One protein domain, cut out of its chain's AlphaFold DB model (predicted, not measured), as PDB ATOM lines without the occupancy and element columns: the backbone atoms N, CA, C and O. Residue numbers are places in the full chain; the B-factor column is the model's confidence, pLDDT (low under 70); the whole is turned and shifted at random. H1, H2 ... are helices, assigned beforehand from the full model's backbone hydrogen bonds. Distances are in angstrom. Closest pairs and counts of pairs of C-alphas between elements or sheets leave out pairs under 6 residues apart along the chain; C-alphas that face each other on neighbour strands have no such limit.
ATOM      1  N   ASN A   2      49.799 -25.307 -55.761       42.97
ATOM      2  CA  ASN A   2      49.403 -25.856 -54.459       42.97
ATOM      3  C   ASN A   2      50.628 -25.971 -53.548       42.97
ATOM      4  O   ASN A   2      51.187 -27.057 -53.399       42.97
ATOM      5  N   GLN A   3      51.052 -24.857 -52.945       56.56
ATOM      6  CA  GLN A   3      51.883 -24.944 -51.748       56.56
ATOM      7  C   GLN A   3      50.986 -25.416 -50.601       56.56
ATOM      8  O   GLN A   3      50.182 -24.664 -50.059       56.56
ATOM      9  N   HIS A   4      51.068 -26.705 -50.269       74.69
ATOM     10  CA  HIS A   4      50.387 -27.238 -49.095       74.69
ATOM     11  C   HIS A   4      51.153 -26.824 -47.838       74.69
ATOM     12  O   HIS A   4      52.026 -27.549 -47.369       74.69
ATOM     13  N   TYR A   5      50.796 -25.664 -47.291       90.38
ATOM     14  CA  TYR A   5      51.195 -25.231 -45.957       90.38
ATOM     15  C   TYR A   5      50.587 -26.183 -44.910       90.38
ATOM     16  O   TYR A   5      49.365 -26.167 -44.722       90.38
ATOM     17  N   PRO A   6      51.383 -27.028 -44.219       92.69
ATOM     18  CA  PRO A   6      50.828 -28.027 -43.304       92.69
ATOM     19  C   PRO A   6      50.122 -27.373 -42.115       92.69
ATOM     20  O   PRO A   6      49.081 -27.857 -41.677       92.69
ATOM     21  N   TRP A   7      50.650 -26.231 -41.663       94.69
ATOM     22  CA  TRP A   7      50.062 -25.401 -40.618       94.69
ATOM     23  C   TRP A   7      48.707 -24.828 -41.024       94.69
ATOM     24  O   TRP A   7      47.782 -24.855 -40.224       94.69
ATOM     25  N   ALA A   8      48.539 -24.380 -42.271       94.69
ATOM     26  CA  ALA A   8      47.273 -23.800 -42.709       94.69
ATOM     27  C   ALA A   8      46.169 -24.864 -42.764       94.69
ATOM     28  O   ALA A   8      45.068 -24.637 -42.272       94.69
ATOM     29  N   LYS A   9      46.495 -26.075 -43.243       93.69
ATOM     30  CA  LYS A   9      45.591 -27.233 -43.156       93.69
ATOM     31  C   LYS A   9      45.302 -27.630 -41.703       93.69
ATOM     32  O   LYS A   9      44.162 -27.933 -41.371       93.69
ATOM     33  N   GLY A  10      46.324 -27.639 -40.847       93.38
ATOM     34  CA  GLY A  10      46.208 -27.995 -39.431       93.38
ATOM     35  C   GLY A  10      45.360 -27.024 -38.608       93.38
ATOM     36  O   GLY A  10      44.632 -27.457 -37.720       93.38
ATOM     37  N   LEU A  11      45.410 -25.737 -38.952       95.38
ATOM     38  CA  LEU A  11      44.624 -24.654 -38.358       95.38
ATOM     39  C   LEU A  11      43.306 -24.381 -39.112       95.38
ATOM     40  O   LEU A  11      42.652 -23.379 -38.844       95.38
ATOM     41  N   GLN A  12      42.919 -25.259 -40.047       95.69
ATOM     42  CA  GLN A  12      41.668 -25.192 -40.821       95.69
ATOM     43  C   GLN A  12      41.472 -23.878 -41.609       95.69
ATOM     44  O   GLN A  12      40.350 -23.423 -41.823       95.69
ATOM     45  N   ILE A  13      42.566 -23.269 -42.072       94.81
ATOM     46  CA  ILE A  13      42.553 -22.003 -42.814       94.81
ATOM     47  C   ILE A  13      42.188 -22.278 -44.288       94.81
ATOM     48  O   ILE A  13      42.894 -23.051 -44.946       94.81
ATOM     49  N   PRO A  14      41.122 -21.658 -44.835       94.25
ATOM     50  CA  PRO A  14      40.688 -21.882 -46.217       94.25
ATOM     51  C   PRO A  14      41.728 -21.475 -47.278       94.25
ATOM     52  O   PRO A  14      42.468 -20.504 -47.117       94.25
ATOM     53  N   ASN A  15      41.779 -22.202 -48.401       92.38
ATOM     54  CA  ASN A  15      42.789 -21.986 -49.452       92.38
ATOM     55  C   ASN A  15      42.659 -20.629 -50.170       92.38
ATOM     56  O   ASN A  15      43.652 -20.086 -50.651       92.38
ATOM     57  N   ASP A  16      41.453 -20.076 -50.252       93.69
ATOM     58  CA  ASP A  16      41.174 -18.730 -50.758       93.69
ATOM     59  C   ASP A  16      41.754 -17.648 -49.832       93.69
ATOM     60  O   ASP A  16      42.393 -16.707 -50.306       93.69
ATOM     61  N   VAL A  17      41.645 -17.835 -48.512       95.12
ATOM     62  CA  VAL A  17      42.271 -16.964 -47.505       95.12
ATOM     63  C   VAL A  17      43.800 -17.019 -47.615       95.12
ATOM     64  O   VAL A  17      44.448 -15.971 -47.614       95.12
ATOM     65  N   ILE A  18      44.378 -18.214 -47.798       94.19
ATOM     66  CA  ILE A  18      45.820 -18.398 -48.057       94.19
ATOM     67  C   ILE A  18      46.253 -17.609 -49.301       94.19
ATOM     68  O   ILE A  18      47.222 -16.859 -49.229       94.19
ATOM     69  N   ALA A  19      45.526 -17.719 -50.418       92.38
ATOM     70  CA  ALA A  19      45.865 -17.017 -51.658       92.38
ATOM     71  C   ALA A  19      45.836 -15.481 -51.502       92.38
ATOM     72  O   ALA A  19      46.687 -14.779 -52.053       92.38
ATOM     73  N   VAL A  20      44.898 -14.945 -50.711       95.00
ATOM     74  CA  VAL A  20      44.875 -13.515 -50.354       95.00
ATOM     75  C   VAL A  20      46.096 -13.140 -49.506       95.00
ATOM     76  O   VAL A  20      46.716 -12.102 -49.751       95.00
ATOM     77  N   TRP A  21      46.481 -13.973 -48.536       95.56
ATOM     78  CA  TRP A  21      47.660 -13.725 -47.701       95.56
ATOM     79  C   TRP A  21      48.972 -13.827 -48.493       95.56
ATOM     80  O   TRP A  21      49.861 -13.017 -48.261       95.56
ATOM     81  N   GLU A  22      49.092 -14.732 -49.470       93.81
ATOM     82  CA  GLU A  22      50.251 -14.803 -50.379       93.81
ATOM     83  C   GLU A  22      50.430 -13.499 -51.173       93.81
ATOM     84  O   GLU A  22      51.545 -12.976 -51.271       93.81
ATOM     85  N   MET A  23      49.333 -12.924 -51.684       92.81
ATOM     86  CA  MET A  23      49.364 -11.617 -52.353       92.81
ATOM     87  C   MET A  23      49.777 -10.485 -51.398       92.81
ATOM     88  O   MET A  23      50.533  -9.598 -51.793       92.81
ATOM     89  N   GLN A  24      49.321 -10.519 -50.141       94.31
ATOM     90  CA  GLN A  24      49.641  -9.507 -49.124       94.31
ATOM     91  C   GLN A  24      51.061  -9.649 -48.543       94.31
ATOM     92  O   GLN A  24      51.678  -8.647 -48.178       94.31
ATOM     93  N   ALA A  25      51.609 -10.866 -48.495       92.44
ATOM     94  CA  ALA A  25      52.973 -11.144 -48.046       92.44
ATOM     95  C   ALA A  25      54.047 -10.666 -49.042       92.44
ATOM     96  O   ALA A  25      55.214 -10.526 -48.665       92.44
ATOM     97  N   ALA A  26      53.664 -10.402 -50.299       90.19
ATOM     98  CA  ALA A  26      54.512  -9.830 -51.347       90.19
ATOM     99  C   ALA A  26      55.853 -10.574 -51.554       90.19
ATOM    100  O   ALA A  26      56.895  -9.960 -51.782       90.19
ATOM    101  N   GLY A  27      55.831 -11.909 -51.454       83.88
ATOM    102  CA  GLY A  27      57.020 -12.765 -51.578       83.88
ATOM    103  C   GLY A  27      57.831 -12.949 -50.288       83.88
ATOM    104  O   GLY A  27      58.874 -13.600 -50.317       83.88
ATOM    105  N   SER A  28      57.364 -12.413 -49.158       86.69
ATOM    106  CA  SER A  28      57.857 -12.795 -47.828       86.69
ATOM    107  C   SER A  28      57.421 -14.218 -47.469       86.69
ATOM    108  O   SER A  28      56.434 -14.728 -47.997       86.69
ATOM    109  N   ASP A  29      58.115 -14.831 -46.509       89.81
ATOM    110  CA  ASP A  29      57.673 -16.077 -45.880       89.81
ATOM    111  C   ASP A  29      56.245 -15.930 -45.314       89.81
ATOM    112  O   ASP A  29      55.989 -15.049 -44.484       89.81
ATOM    113  N   LEU A  30      55.319 -16.765 -45.800       93.19
ATOM    114  CA  LEU A  30      53.884 -16.597 -45.557       93.19
ATOM    115  C   LEU A  30      53.521 -16.773 -44.082       93.19
ATOM    116  O   LEU A  30      52.748 -15.981 -43.547       93.19
ATOM    117  N   LEU A  31      54.087 -17.784 -43.421       94.25
ATOM    118  CA  LEU A  31      53.818 -18.073 -42.015       94.25
ATOM    119  C   LEU A  31      54.327 -16.936 -41.126       94.25
ATOM    120  O   LEU A  31      53.584 -16.398 -40.303       94.25
ATOM    121  N   ARG A  32      55.582 -16.523 -41.329       92.88
ATOM    122  CA  ARG A  32      56.187 -15.392 -40.621       92.88
ATOM    123  C   ARG A  32      55.376 -14.114 -40.820       92.88
ATOM    124  O   ARG A  32      55.206 -13.356 -39.867       92.88
ATOM    125  N   TRP A  33      54.890 -13.864 -42.037       94.12
ATOM    126  CA  TRP A  33      54.030 -12.720 -42.333       94.12
ATOM    127  C   TRP A  33      52.670 -12.836 -41.626       94.12
ATOM    128  O   TRP A  33      52.243 -11.874 -40.989       94.12
ATOM    129  N   ALA A  34      52.021 -14.002 -41.667       95.44
ATOM    130  CA  ALA A  34      50.710 -14.226 -41.057       95.44
ATOM    131  C   ALA A  34      50.749 -14.043 -39.531       95.44
ATOM    132  O   ALA A  34      49.907 -13.335 -38.975       95.44
ATOM    133  N   LEU A  35      51.772 -14.590 -38.868       94.94
ATOM    134  CA  LEU A  35      52.023 -14.389 -37.438       94.94
ATOM    135  C   LEU A  35      52.320 -12.915 -37.114       94.94
ATOM    136  O   LEU A  35      51.735 -12.347 -36.194       94.94
ATOM    137  N   ALA A  36      53.182 -12.256 -37.898       91.31
ATOM    138  CA  ALA A  36      53.549 -10.855 -37.672       91.31
ATOM    139  C   ALA A  36      52.386  -9.861 -37.867       91.31
ATOM    140  O   ALA A  36      52.443  -8.761 -37.321       91.31
ATOM    141  N   ASN A  37      51.354 -10.238 -38.631       93.56
ATOM    142  CA  ASN A  37      50.144  -9.443 -38.867       93.56
ATOM    143  C   ASN A  37      48.932  -9.929 -38.044       93.56
ATOM    144  O   ASN A  37      47.805  -9.520 -38.329       93.56
ATOM    145  N   GLY A  38      49.130 -10.826 -37.068       94.75
ATOM    146  CA  GLY A  38      48.054 -11.352 -36.216       94.75
ATOM    147  C   GLY A  38      46.976 -12.145 -36.964       94.75
ATOM    148  O   GLY A  38      45.878 -12.320 -36.447       94.75
ATOM    149  N   LYS A  39      47.262 -12.614 -38.187       96.38
ATOM    150  CA  LYS A  39      46.365 -13.475 -38.979       96.38
ATOM    151  C   LYS A  39      46.318 -14.905 -38.449       96.38
ATOM    152  O   LYS A  39      45.326 -15.600 -38.634       96.38
ATOM    153  N   VAL A  40      47.389 -15.315 -37.774       96.50
ATOM    154  CA  VAL A  40      47.478 -16.537 -36.977       96.50
ATOM    155  C   VAL A  40      47.987 -16.138 -35.595       96.50
ATOM    156  O   VAL A  40      48.935 -15.359 -35.491       96.50
ATOM    157  N   LEU A  41      47.362 -16.654 -34.535       95.50
ATOM    158  CA  LEU A  41      47.813 -16.423 -33.162       95.50
ATOM    159  C   LEU A  41      49.019 -17.316 -32.844       95.50
ATOM    160  O   LEU A  41      49.000 -18.522 -33.087       95.50
TER     161      LEU A  41
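Overview. This is residues 2 to 41 of the 798 residues of an uncharacterized protein of Bdellovibrionaceae bacterium (UniProt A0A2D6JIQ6). Three short helices form a small C: H2, the longest, makes the back, H1 sits over its first end, and H3 turns off at its last end, on the same side of H2 as H1. H2 and H3 meet as a corner, while H1 and H3 are held a little apart across the opening of the C. The printed part has 40 residues with three named helices, in the order H1, H2, H3 along the chain, and no named strand; the class is all helix. The whole is compact, with a radius of gyration of the C-alphas of 9.2 A, and rounded, its C-alphas spanning 22 by 20 by 13 A along the three main axes.

Along the chain. The printed part begins at Asn 2, and residues 2 to 5 come before the first helix. H1 covers residues 6 to 10, Pro 6 to Gly 10, and begins at C-alpha 6 at (50.828, -28.027, -43.304); it is 6.0 A from first to last C-alpha. After a tight link of 4 residues comes H2, residues 15 to 25, Asn 15 to Ala 25. It is 14.9 A long, from C-alpha 15 at (42.789, -21.986, -49.452) to C-alpha 25 at (52.973, -11.144, -48.046). A second tight link, also of 4 residues, leads to H3, residues 30 to 36, Leu 30 to Ala 36. H3 is 9.8 A long and ends at C-alpha 36 at (53.549, -10.855, -37.672). Residues 37 to 41 follow it.

Arrangement. H1 touches no helix. It is close to H2 but not clearly touching, with 1 pair of C-alphas within 8 A, those of Ala 8 and Ile 18, 7.7 A apart. The centres of H1 and H2 are 13.7 A apart. H2 and H3 touch, with 5 pairs of C-alphas within 8 A; their closest C-alphas are those of Ala 25 and Trp 33, 6.0 A apart. The lines of H2 and H3 are only just about perpendicular, at 72 degrees, and their centres are 11.0 A apart. H1 and H3 are apart, but only just: their closest C-alphas are 8.4 A apart. In H1, H2 and H3 every O i to N i+4 pair is within hydrogen-bond range.

Size, cuts and confidence. The two C-alphas farthest apart are those of Asn 2 and Leu 41, the first and last printed residues, at 23.3 A. The printed part has no cut, and neither link between helices is long. The mean pLDDT of the printed part is 90.7, and the model's confidence is low, under 70, at residues 2 to 3.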